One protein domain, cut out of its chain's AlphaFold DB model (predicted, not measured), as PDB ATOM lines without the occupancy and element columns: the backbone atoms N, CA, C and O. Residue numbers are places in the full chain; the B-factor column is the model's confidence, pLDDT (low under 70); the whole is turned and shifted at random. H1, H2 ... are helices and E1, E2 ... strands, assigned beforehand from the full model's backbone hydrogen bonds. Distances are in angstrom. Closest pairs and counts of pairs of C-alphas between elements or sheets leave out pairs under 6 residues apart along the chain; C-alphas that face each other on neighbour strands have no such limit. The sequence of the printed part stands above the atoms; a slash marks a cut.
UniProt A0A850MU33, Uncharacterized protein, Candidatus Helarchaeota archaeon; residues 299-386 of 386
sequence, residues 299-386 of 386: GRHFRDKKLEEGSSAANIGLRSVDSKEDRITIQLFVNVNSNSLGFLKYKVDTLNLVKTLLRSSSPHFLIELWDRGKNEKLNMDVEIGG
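AT A GLANCE: This is residues 299 to 386 of the 386 residues of an uncharacterized protein of Candidatus Helarchaeota archaeon (UniProt A0A850MU33). A twisted sheet of four strands has one long helix, H2, running along it over one face at the E4 edge, while the shorter H1 sits at one end of H2, crosswise to it. The 88 printed residues hold two named helices and four named strands, in the order H1, E1, E2, H2, E3, E4, a mixed class. The sheet order is E1, E2, E3, E4, mixed, with E2 and E3 parallel. The whole is compact, with a radius of gyration of the C-alphas of 13.6 A and spans of 39 by 29 by 19 A.

HOW THE PARTS SIT: E2, residues 327 to 334, and E3, residues 364 to 371, are parallel inner strands, with N 330 and O 366 2.8 A apart. E1, residues 317 to 324, forms an antiparallel hairpin with E2, with N 322 and O 329 2.9 A apart. E4, residues 382 to 384, forms a hairpin with E3, with N 367 and O 382 2.8 A apart. H2, residues 341 to 357, is on the sheet at a height of 7.3 A, over E4 and along the strands, at 13 degrees on the local plane; their closest C-alphas, of Lys 355 and Ile 384, are 5.2 A apart. E2, H2 and E3 form a strand-helix-strand unit, two parallel neighbour strands with a helix between, its crossover right-handed; with H2 on one face, the sheet makes two layers. H1, residues 305 to 314, touches residues 341 to 344 of H2 alone, about perpendicular at 89 degrees; the closest C-alphas, of Gly 310 and Phe 343, are 5.1 A apart. H1 only grazes the sheet, with residues 311 to 314. Every O i to N i+4 pair is within hydrogen-bond range in H1, and 12 of 13 in H2.

IN THESE COORDINATES: H1 begins at C-alpha 305, (-64.940, 6.237, 18.581), and H2 spans 25.1 A. E1, E2 and E3 span 21.6, 22.1 and 22.8 A; E4 ends at C-alpha 384, (-74.322, 27.671, 0.861).

THE WHOLE: The C-alphas of Lys 305 and Glu 325, the two farthest apart, are 41.4 A apart. The printed part has no cut and no long link. Residue 299 is under pLDDT 70.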
ATOM      1  N   GLY A 299     -76.564  11.642  14.573       68.62
ATOM      2  CA  GLY A 299     -76.650  10.247  15.017       68.62
ATOM      3  C   GLY A 299     -76.104   9.222  14.016       68.62
ATOM      4  O   GLY A 299     -76.373   8.035  14.170       68.62
ATOM      5  N   ARG A 300     -75.322   9.645  13.004       70.75
ATOM      6  CA  ARG A 300     -74.487   8.703  12.242       70.75
ATOM      7  C   ARG A 300     -73.513   8.006  13.175       70.75
ATOM      8  O   ARG A 300     -72.956   8.627  14.082       70.75
ATOM      9  N   HIS A 301     -73.279   6.739  12.867       75.31
ATOM     10  CA  HIS A 301     -72.263   5.963  13.537       75.31
ATOM     11  C   HIS A 301     -70.908   6.140  12.870       75.31
ATOM     12  O   HIS A 301     -70.779   6.053  11.647       75.31
ATOM     13  N   PHE A 302     -69.886   6.340  13.689       80.44
ATOM     14  CA  PHE A 302     -68.514   6.527  13.257       80.44
ATOM     15  C   PHE A 302     -67.675   5.302  13.612       80.44
ATOM     16  O   PHE A 302     -67.752   4.747  14.713       80.44
ATOM     17  N   ARG A 303     -66.808   4.891  12.676       79.25
ATOM     18  CA  ARG A 303     -65.717   3.957  13.001       79.25
ATOM     19  C   ARG A 303     -64.766   4.585  14.024       79.25
ATOM     20  O   ARG A 303     -64.272   3.892  14.909       79.25
ATOM     21  N   ASP A 304     -64.556   5.899  13.926       88.25
ATOM     22  CA  ASP A 304     -63.834   6.675  14.930       88.25
ATOM     23  C   ASP A 304     -64.692   6.853  16.194       88.25
ATOM     24  O   ASP A 304     -65.674   7.596  16.220       88.25
ATOM     25  N   LYS A 305     -64.274   6.189  17.276       90.75
ATOM     26  CA  LYS A 305     -64.940   6.237  18.581       90.75
ATOM     27  C   LYS A 305     -65.041   7.658  19.160       90.75
ATOM     28  O   LYS A 305     -66.011   7.948  19.853       90.75
ATOM     29  N   LYS A 306     -64.084   8.552  18.885       92.38
ATOM     30  CA  LYS A 306     -64.138   9.940  19.373       92.38
ATOM     31  C   LYS A 306     -65.228  10.739  18.667       92.38
ATOM     32  O   LYS A 306     -65.906  11.530  19.316       92.38
ATOM     33  N   LEU A 307     -65.402  10.535  17.360       91.69
ATOM     34  CA  LEU A 307     -66.493  11.169  16.614       91.69
ATOM     35  C   LEU A 307     -67.857  10.638  17.072       91.69
ATOM     36  O   LEU A 307     -68.781  11.428  17.236       91.69
ATOM     37  N   GLU A 308     -67.957   9.341  17.368       90.06
ATOM     38  CA  GLU A 308     -69.162   8.714  17.929       90.06
ATOM     39  C   GLU A 308     -69.579   9.336  19.272       90.06
ATOM     40  O   GLU A 308     -70.714   9.790  19.456       90.06
ATOM     41  N   GLU A 309     -68.636   9.389  20.218       91.75
ATOM     42  CA  GLU A 309     -68.848   9.992  21.536       91.75
ATOM     43  C   GLU A 309     -69.185  11.483  21.408       91.75
ATOM     44  O   GLU A 309     -70.073  11.982  22.104       91.75
ATOM     45  N   GLY A 310     -68.521  12.183  20.484       93.44
ATOM     46  CA  GLY A 310     -68.782  13.587  20.193       93.44
ATOM     47  C   GLY A 310     -70.161  13.843  19.590       93.44
ATOM     48  O   GLY A 310     -70.812  14.801  20.000       93.44
ATOM     49  N   SER A 311     -70.635  12.978  18.690       91.88
ATOM     50  CA  SER A 311     -71.983  13.024  18.102       91.88
ATOM     51  C   SER A 311     -73.056  12.897  19.184       91.88
ATOM     52  O   SER A 311     -73.921  13.766  19.330       91.88
ATOM     53  N   SER A 312     -72.919  11.879  20.040       90.44
ATOM     54  CA  SER A 312     -73.819  11.656  21.177       90.44
ATOM     55  C   SER A 312     -73.792  12.821  22.176       90.44
ATOM     56  O   SER A 312     -74.830  13.241  22.688       90.44
ATOM     57  N   ALA A 313     -72.606  13.378  22.449       92.88
ATOM     58  CA  ALA A 313     -72.440  14.514  23.353       92.88
ATOM     59  C   ALA A 313     -72.970  15.832  22.771       92.88
ATOM     60  O   ALA A 313     -73.411  16.690  23.541       92.88
ATOM     61  N   ALA A 314     -72.911  16.001  21.446       93.44
ATOM     62  CA  ALA A 314     -73.379  17.191  20.749       93.44
ATOM     63  C   ALA A 314     -74.899  17.310  20.791       93.44
ATOM     64  O   ALA A 314     -75.373  18.436  20.872       93.44
ATOM     65  N   ASN A 315     -75.636  16.188  20.787       90.75
ATOM     66  CA  ASN A 315     -77.097  16.138  20.909       90.75
ATOM     67  C   ASN A 315     -77.763  17.262  20.098       90.75
ATOM     68  O   ASN A 315     -78.186  18.277  20.663       90.75
ATOM     69  N   ILE A 316     -77.737  17.109  18.774       92.25
ATOM     70  CA  ILE A 316     -78.118  18.149  17.816       92.25
ATOM     71  C   ILE A 316     -79.616  18.079  17.530       92.25
ATOM     72  O   ILE A 316     -80.172  16.991  17.425       92.25
ATOM     73  N   GLY A 317     -80.258  19.237  17.404       92.50
ATOM     74  CA  GLY A 317     -81.642  19.344  16.949       92.50
ATOM     75  C   GLY A 317     -81.912  20.697  16.310       92.50
ATOM     76  O   GLY A 317     -81.128  21.640  16.443       92.50
ATOM     77  N   LEU A 318     -83.023  20.805  15.602       95.31
ATOM     78  CA  LEU A 318     -83.473  22.029  14.971       95.31
ATOM     79  C   LEU A 318     -83.918  23.038  16.037       95.31
ATOM     80  O   LEU A 318     -84.676  22.735  16.955       95.31
ATOM     81  N   ARG A 319     -83.452  24.278  15.902       95.56
ATOM     82  CA  ARG A 319     -83.911  25.421  16.697       95.56
ATOM     83  C   ARG A 319     -85.033  26.160  15.979       95.56
ATOM     84  O   ARG A 319     -86.096  26.373  16.562       95.56
ATOM     85  N   SER A 320     -84.772  26.557  14.738       97.12
ATOM     86  CA  SER A 320     -85.714  27.253  13.865       97.12
ATOM     87  C   SER A 320     -85.278  27.152  12.404       97.12
ATOM     88  O   SER A 320     -84.107  26.916  12.090       97.12
ATOM     89  N   VAL A 321     -86.236  27.374  11.511       97.81
ATOM     90  CA  VAL A 321     -86.004  27.720  10.109       97.81
ATOM     91  C   VAL A 321     -86.595  29.103   9.870       97.81
ATOM     92  O   VAL A 321     -87.813  29.280   9.904       97.81
ATOM     93  N   ASP A 322     -85.727  30.076   9.624       97.75
ATOM     94  CA  ASP A 322     -86.108  31.455   9.341       97.75
ATOM     95  C   ASP A 322     -85.893  31.749   7.860       97.75
ATOM     96  O   ASP A 322     -84.824  31.500   7.310       97.75
ATOM     97  N   SER A 323     -86.901  32.296   7.186       96.88
ATOM     98  CA  SER A 323     -86.842  32.496   5.738       96.88
ATOM     99  C   SER A 323     -87.114  33.944   5.344       96.88
ATOM    100  O   SER A 323     -88.129  34.525   5.732       96.88
ATOM    101  N   LYS A 324     -86.224  34.497   4.525       96.88
ATOM    102  CA  LYS A 324     -86.343  35.770   3.812       96.88
ATOM    103  C   LYS A 324     -86.197  35.508   2.314       96.88
ATOM    104  O   LYS A 324     -85.757  34.438   1.902       96.88
ATOM    105  N   GLU A 325     -86.548  36.494   1.497       94.88
ATOM    106  CA  GLU A 325     -86.518  36.345   0.039       94.88
ATOM    107  C   GLU A 325     -85.124  35.971  -0.501       94.88
ATOM    108  O   GLU A 325     -85.003  35.171  -1.427       94.88
ATOM    109  N   ASP A 326     -84.068  36.544   0.071       96.81
ATOM    110  CA  ASP A 326     -82.679  36.358  -0.345       96.81
ATOM    111  C   ASP A 326     -81.944  35.266   0.441       96.81
ATOM    112  O   ASP A 326     -80.836  34.886   0.062       96.81
ATOM    113  N   ARG A 327     -82.535  34.755   1.527       97.69
ATOM    114  CA  ARG A 327     -81.832  33.891   2.476       97.69
ATOM    115  C   ARG A 327     -82.761  32.999   3.288       97.69
ATOM    116  O   ARG A 327     -83.734  33.473   3.865       97.69
ATOM    117  N   ILE A 328     -82.392  31.731   3.417       98.25
ATOM    118  CA  ILE A 328     -83.002  30.760   4.328       98.25
ATOM    119  C   ILE A 328     -81.964  30.413   5.395       98.25
ATOM    120  O   ILE A 328     -80.894  29.904   5.076       98.25
ATOM    121  N   THR A 329     -82.265  30.696   6.657       98.50
ATOM    122  CA  THR A 329     -81.406  30.376   7.798       98.50
ATOM    123  C   THR A 329     -81.943  29.139   8.514       98.50
ATOM    124  O   THR A 329     -83.077  29.146   8.989       98.50
ATOM    125  N   ILE A 330     -81.127  28.090   8.618       98.38
ATOM    126  CA  ILE A 330     -81.401  26.902   9.431       98.38
ATOM    127  C   ILE A 330     -80.562  26.997  10.697       98.38
ATOM    128  O   ILE A 330     -79.334  26.955  10.642       98.38
ATOM    129  N   GLN A 331     -81.223  27.127  11.841       98.19
ATOM    130  CA  GLN A 331     -80.555  27.192  13.132       98.19
ATOM    131  C   GLN A 331     -80.613  25.831  13.809       98.19
ATOM    132  O   GLN A 331     -81.688  25.249  13.959       98.19
ATOM    133  N   LEU A 332     -79.466  25.345  14.264       97.38
ATOM    134  CA  LEU A 332     -79.325  24.059  14.932       97.38
ATOM    135  C   LEU A 332     -78.832  24.285  16.357       97.38
ATOM    136  O   LEU A 332     -77.822  24.957  16.573       97.38
ATOM    137  N   PHE A 333     -79.532  23.723  17.334       96.50
ATOM    138  CA  PHE A 333     -79.049  23.667  18.705       96.50
ATOM    139  C   PHE A 333     -78.085  22.506  18.888       96.50
ATOM    140  O   PHE A 333     -78.362  21.389  18.461       96.50
ATOM    141  N   VAL A 334     -76.989  22.775  19.595       96.00
ATOM    142  CA  VAL A 334     -75.972  21.794  19.962       96.00
ATOM    143  C   VAL A 334     -75.550  21.979  21.422       96.00
ATOM    144  O   VAL A 334     -75.509  23.090  21.953       96.00
ATOM    145  N   ASN A 335     -75.201  20.888  22.089       95.25
ATOM    146  CA  ASN A 335     -74.561  20.888  23.397       95.25
ATOM    147  C   ASN A 335     -73.042  21.029  23.216       95.25
ATOM    148  O   ASN A 335     -72.364  20.104  22.761       95.25
ATOM    149  N   VAL A 336     -72.484  22.180  23.598       96.19
ATOM    150  CA  VAL A 336     -71.042  22.443  23.474       96.19
ATOM    151  C   VAL A 336     -70.314  22.021  24.745       96.19
ATOM    152  O   VAL A 336     -70.528  22.561  25.828       96.19
ATOM    153  N   ASN A 337     -69.428  21.040  24.613       95.44
ATOM    154  CA  ASN A 337     -68.512  20.596  25.656       95.44
ATOM    155  C   ASN A 337     -67.240  20.025  25.010       95.44
ATOM    156  O   ASN A 337     -67.154  19.900  23.789       95.44
ATOM    157  N   SER A 338     -66.239  19.671  25.817       95.94
ATOM    158  CA  SER A 338     -64.959  19.149  25.316       95.94
ATOM    159  C   SER A 338     -65.101  17.930  24.401       95.94
ATOM    160  O   SER A 338     -64.276  17.750  23.511       95.94
ATOM    161  N   ASN A 339     -66.139  17.114  24.598       95.88
ATOM    162  CA  ASN A 339     -66.340  15.880  23.847       95.88
ATOM    163  C   ASN A 339     -67.027  16.148  22.501       95.88
ATOM    164  O   ASN A 339     -66.731  15.462  21.530       95.88
ATOM    165  N   SER A 340     -67.891  17.167  22.404       95.69
ATOM    166  CA  SER A 340     -68.615  17.474  21.162       95.69
ATOM    167  C   SER A 340     -67.817  18.297  20.148       95.69
ATOM    168  O   SER A 340     -68.097  18.211  18.956       95.69
ATOM    169  N   LEU A 341     -66.793  19.054  20.565       95.81
ATOM    170  CA  LEU A 341     -66.055  19.969  19.674       95.81
ATOM    171  C   LEU A 341     -65.441  19.293  18.438       95.81
ATOM    172  O   LEU A 341     -65.491  19.862  17.349       95.81
ATOM    173  N   GLY A 342     -64.878  18.090  18.590       95.50
ATOM    174  CA  GLY A 342     -64.297  17.349  17.463       95.50
ATOM    175  C   GLY A 342     -65.345  16.979  16.412       95.50
ATOM    176  O   GLY A 342     -65.122  17.174  15.220       95.50
ATOM    177  N   PHE A 343     -66.517  16.529  16.864       95.19
ATOM    178  CA  PHE A 343     -67.641  16.210  15.991       95.19
ATOM    179  C   PHE A 343     -68.251  17.457  15.335       95.19
ATOM    180  O   PHE A 343     -68.533  17.437  14.141       95.19
ATOM    181  N   LEU A 344     -68.406  18.562  16.075       95.75
ATOM    182  CA  LEU A 344     -68.907  19.822  15.510       95.75
ATOM    183  C   LEU A 344     -67.992  20.334  14.395       95.75
ATOM    184  O   LEU A 344     -68.481  20.732  13.341       95.75
ATOM    185  N   LYS A 345     -66.670  20.260  14.597       96.44
ATOM    186  CA  LYS A 345     -65.699  20.592  13.551       96.44
ATOM    187  C   LYS A 345     -65.871  19.691  12.328       96.44
ATOM    188  O   LYS A 345     -66.013  20.210  11.228       96.44
ATOM    189  N   TYR A 346     -65.931  18.374  12.532       95.12
ATOM    190  CA  TYR A 346     -66.180  17.418  11.451       95.12
ATOM    191  C   TYR A 346     -67.450  17.766  10.659       95.12
ATOM    192  O   TYR A 346     -67.418  17.799   9.436       95.12
ATOM    193  N   LYS A 347     -68.552  18.116  11.335       95.00
ATOM    194  CA  LYS A 347     -69.801  18.500  10.664       95.00
ATOM    195  C   LYS A 347     -69.698  19.797   9.869       95.00
ATOM    196  O   LYS A 347     -70.241  19.871   8.769       95.00
ATOM    197  N   VAL A 348     -68.987  20.799  10.383       96.62
ATOM    198  CA  VAL A 348     -68.688  22.023   9.625       96.62
ATOM    199  C   VAL A 348     -67.848  21.698   8.387       96.62
ATOM    200  O   VAL A 348     -68.132  22.220   7.312       96.62
ATOM    201  N   ASP A 349     -66.863  20.808   8.510       96.06
ATOM    202  CA  ASP A 349     -66.025  20.368   7.390       96.06
ATOM    203  C   ASP A 349     -66.864  19.628   6.324       96.06
ATOM    204  O   ASP A 349     -66.771  19.962   5.142       96.06
ATOM    205  N   THR A 350     -67.770  18.725   6.724       94.25
ATOM    206  CA  THR A 350     -68.724  18.059   5.812       94.25
ATOM    207  C   THR A 350     -69.633  19.063   5.096       94.25
ATOM    208  O   THR A 350     -69.783  19.008   3.876       94.25
ATOM    209  N   LEU A 351     -70.214  20.028   5.816       96.19
ATOM    210  CA  LEU A 351     -71.068  21.056   5.209       96.19
ATOM    211  C   LEU A 351     -70.281  21.973   4.260       96.19
ATOM    212  O   LEU A 351     -70.801  22.375   3.218       96.19
ATOM    213  N   ASN A 352     -69.021  22.283   4.577       96.81
ATOM    214  CA  ASN A 352     -68.133  23.024   3.680       96.81
ATOM    215  C   ASN A 352     -67.778  22.223   2.427       96.81
ATOM    216  O   ASN A 352     -67.656  22.808   1.352       96.81
ATOM    217  N   LEU A 353     -67.652  20.902   2.532       95.00
ATOM    218  CA  LEU A 353     -67.475  20.043   1.372       95.00
ATOM    219  C   LEU A 353     -68.735  20.053   0.487       95.00
ATOM    220  O   LEU A 353     -68.640  20.320  -0.713       95.00
ATOM    221  N   VAL A 354     -69.923  19.891   1.078       96.31
ATOM    222  CA  VAL A 354     -71.218  19.987   0.374       96.31
ATOM    223  C   VAL A 354     -71.396  21.351  -0.302       96.31
ATOM    224  O   VAL A 354     -71.842  21.431  -1.449       96.31
ATOM    225  N   LYS A 355     -70.976  22.437   0.355       96.56
ATOM    226  CA  LYS A 355     -70.966  23.796  -0.212       96.56
ATOM    227  C   LYS A 355     -70.201  23.880  -1.537       96.56
ATOM    228  O   LYS A 355     -70.551  24.699  -2.384       96.56
ATOM    229  N   THR A 356     -69.164  23.065  -1.738       95.12
ATOM    230  CA  THR A 356     -68.418  23.061  -3.009       95.12
ATOM    231  C   THR A 356     -69.218  22.461  -4.164       95.12
ATOM    232  O   THR A 356     -68.977  22.822  -5.315       95.12
ATOM    233  N   LEU A 357     -70.191  21.593  -3.874       95.75
ATOM    234  CA  LEU A 357     -71.074  20.980  -4.865       95.75
ATOM    235  C   LEU A 357     -72.321  21.831  -5.134       95.75
ATOM    236  O   LEU A 357     -72.793  21.881  -6.267       95.75
ATOM    237  N   LEU A 358     -72.857  22.496  -4.112       97.31
ATOM    238  CA  LEU A 358     -74.147  23.180  -4.174       97.31
ATOM    239  C   LEU A 358     -74.015  24.669  -4.531       97.31
ATOM    240  O   LEU A 358     -73.291  25.430  -3.887       97.31
ATOM    241  N   ARG A 359     -74.779  25.117  -5.532       96.75
ATOM    242  CA  ARG A 359     -74.846  26.516  -5.979       96.75
ATOM    243  C   ARG A 359     -76.264  27.067  -5.945       96.75
ATOM    244  O   ARG A 359     -77.211  26.469  -6.445       96.75
ATOM    245  N   SER A 360     -76.407  28.265  -5.402       96.44
ATOM    246  CA  SER A 360     -77.658  29.016  -5.436       96.44
ATOM    247  C   SER A 360     -77.333  30.491  -5.588       96.44
ATOM    248  O   SER A 360     -76.527  31.016  -4.825       96.44
ATOM    249  N   SER A 361     -77.937  31.150  -6.576       94.81
ATOM    250  CA  SER A 361     -77.817  32.601  -6.745       94.81
ATOM    251  C   SER A 361     -78.758  33.368  -5.813       94.81
ATOM    252  O   SER A 361     -78.465  34.494  -5.429       94.81
ATOM    253  N   SER A 362     -79.910  32.784  -5.473       93.88
ATOM    254  CA  SER A 362     -80.873  33.291  -4.492       93.88
ATOM    255  C   SER A 362     -81.957  32.222  -4.267       93.88
ATOM    256  O   SER A 362     -82.509  31.727  -5.254       93.88
ATOM    257  N   PRO A 363     -82.309  31.879  -3.015       96.88
ATOM    258  CA  PRO A 363     -81.733  32.390  -1.773       96.88
ATOM    259  C   PRO A 363     -80.402  31.709  -1.427       96.88
ATOM    260  O   PRO A 363     -80.100  30.621  -1.919       96.88
ATOM    261  N   HIS A 364     -79.622  32.338  -0.554       97.56
ATOM    262  CA  HIS A 364     -78.511  31.678   0.131       97.56
ATOM    263  C   HIS A 364     -79.038  30.878   1.327       97.56
ATOM    264  O   HIS A 364     -80.019  31.265   1.961       97.56
ATOM    265  N   PHE A 365     -78.384  29.775   1.663       98.31
ATOM    266  CA  PHE A 365     -78.719  28.932   2.804       98.31
ATOM    267  C   PHE A 365     -77.661  29.123   3.880       98.31
ATOM    268  O   PHE A 365     -76.499  28.789   3.670       98.31
ATOM    269  N   LEU A 366     -78.051  29.672   5.024       98.31
ATOM    270  CA  LEU A 366     -77.163  29.881   6.161       98.31
ATOM    271  C   LEU A 366     -77.462  28.836   7.232       98.31
ATOM    272  O   LEU A 366     -78.550  28.831   7.800       98.31
ATOM    273  N   ILE A 367     -76.502  27.968   7.521       98.38
ATOM    274  CA  ILE A 367     -76.584  27.004   8.613       98.38
ATOM    275  C   ILE A 367     -75.858  27.607   9.813       98.38
ATOM    276  O   ILE A 367     -74.650  27.832   9.752       98.38
ATOM    277  N   GLU A 368     -76.594  27.875  10.890       98.25
ATOM    278  CA  GLU A 368     -76.049  28.421  12.136       98.25
ATOM    279  C   GLU A 368     -76.062  27.361  13.236       98.25
ATOM    280  O   GLU A 368     -77.082  26.709  13.472       98.25
ATOM    281  N   LEU A 369     -74.958  27.251  13.973       97.75
ATOM    282  CA  LEU A 369     -74.883  26.412  15.167       97.75
ATOM    283  C   LEU A 369     -75.046  27.278  16.419       97.75
ATOM    284  O   LEU A 369     -74.409  28.323  16.553       97.75
ATOM    285  N   TRP A 370     -75.884  26.839  17.352       98.00
ATOM    286  CA  TRP A 370     -76.198  27.554  18.585       98.00
ATOM    287  C   TRP A 370     -75.932  26.670  19.805       98.00
ATOM    288  O   TRP A 370     -76.419  25.543  19.880       98.00
ATOM    289  N   ASP A 371     -75.198  27.188  20.790       97.38
ATOM    290  CA  ASP A 371     -75.019  26.536  22.088       97.38
ATOM    291  C   ASP A 371     -76.362  26.515  22.823       97.38
ATOM    292  O   ASP A 371     -76.910  27.562  23.174       97.38
ATOM    293  N   ARG A 372     -76.895  25.322  23.078       94.12
ATOM    294  CA  ARG A 372     -78.179  25.133  23.762       94.12
ATOM    295  C   ARG A 372     -78.155  25.613  25.212       94.12
ATOM    296  O   ARG A 372     -79.153  26.143  25.692       94.12
ATOM    297  N   GLY A 373     -77.045  25.408  25.920       94.12
ATOM    298  CA  GLY A 373     -76.921  25.747  27.337       94.12
ATOM    299  C   GLY A 373     -76.818  27.252  27.571       94.12
ATOM    300  O   GLY A 373     -77.350  27.756  28.558       94.12
ATOM    301  N   LYS A 374     -76.156  27.961  26.652       96.38
ATOM    302  CA  LYS A 374     -75.984  29.422  26.720       96.38
ATOM    303  C   LYS A 374     -77.005  30.199  25.894       96.38
ATOM    304  O   LYS A 374     -77.182  31.389  26.122       96.38
ATOM    305  N   ASN A 375     -77.679  29.532  24.957       95.81
ATOM    306  CA  ASN A 375     -78.512  30.152  23.926       95.81
ATOM    307  C   ASN A 375     -77.738  31.210  23.110       95.81
ATOM    308  O   ASN A 375     -78.266  32.268  22.771       95.81
ATOM    309  N   GLU A 376     -76.478  30.910  22.799       97.56
ATOM    310  CA  GLU A 376     -75.558  31.794  22.079       97.56
ATOM    311  C   GLU A 376     -75.171  31.183  20.734       97.56
ATOM    312  O   GLU A 376     -74.976  29.973  20.615       97.56
ATOM    313  N   LYS A 377     -75.040  32.030  19.714       98.00
ATOM    314  CA  LYS A 377     -74.579  31.617  18.391       98.00
ATOM    315  C   LYS A 377     -73.087  31.278  18.427       98.00
ATOM    316  O   LYS A 377     -72.290  32.025  18.994       98.00
ATOM    317  N   LEU A 378     -72.706  30.174  17.792       97.56
ATOM    318  CA  LEU A 378     -71.317  29.757  17.626       97.56
ATOM    319  C   LEU A 378     -70.707  30.393  16.376       97.56
ATOM    320  O   LEU A 378     -71.384  30.615  15.379       97.56
ATOM    321  N   ASN A 379     -69.395  30.632  16.399       97.31
ATOM    322  CA  ASN A 379     -68.652  31.103  15.226       97.31
ATOM    323  C   ASN A 379     -68.284  29.925  14.299       97.31
ATOM    324  O   ASN A 379     -67.106  29.611  14.125       97.31
ATOM    325  N   MET A 380     -69.300  29.212  13.808       96.62
ATOM    326  CA  MET A 380     -69.185  27.968  13.028       96.62
ATOM    327  C   MET A 380     -70.222  27.905  11.895       96.62
ATOM    328  O   MET A 380     -70.682  26.829  11.520       96.62
ATOM    329  N   ASP A 381     -70.631  29.061  11.380       96.69
ATOM    330  CA  ASP A 381     -71.660  29.123  10.348       96.69
ATOM    331  C   ASP A 381     -71.154  28.589   9.009       96.69
ATOM    332  O   ASP A 381     -70.004  28.822   8.620       96.69
ATOM    333  N   VAL A 382     -72.051  27.950   8.260       97.75
ATOM    334  CA  VAL A 382     -71.797  27.558   6.873       97.75
ATOM    335  C   VAL A 382     -72.847  28.193   5.977       97.75
ATOM    336  O   VAL A 382     -74.040  27.953   6.126       97.75
ATOM    337  N   GLU A 383     -72.398  29.013   5.032       97.75
ATOM    338  CA  GLU A 383     -73.260  29.622   4.018       97.75
ATOM    339  C   GLU A 383     -73.110  28.890   2.680       97.75
ATOM    340  O   GLU A 383     -72.004  28.822   2.137       97.75
ATOM    341  N   ILE A 384     -74.215  28.365   2.148       95.62
ATOM    342  CA  ILE A 384     -74.322  27.671   0.861       95.62
ATOM    343  C   ILE A 384     -75.119  28.551  -0.106       95.62
ATOM    344  O   ILE A 384     -76.283  28.863   0.126       95.62
ATOM    345  N   GLY A 385     -74.499  28.943  -1.210       81.62
ATOM    346  CA  GLY A 385     -74.999  29.997  -2.096       81.62
ATOM    347  C   GLY A 385     -73.873  30.982  -2.397       81.62
ATOM    348  O   GLY A 385     -73.040  31.238  -1.527       81.62
ATOM    349  N   GLY A 386     -73.786  31.439  -3.645       75.25
ATOM    350  CA  GLY A 386     -72.641  32.196  -4.170       75.25
ATOM    351  C   GLY A 386     -72.153  31.694  -5.515       75.25
ATOM    352  O   GLY A 386     -71.788  30.497  -5.599       75.25
TER     353      GLY A 386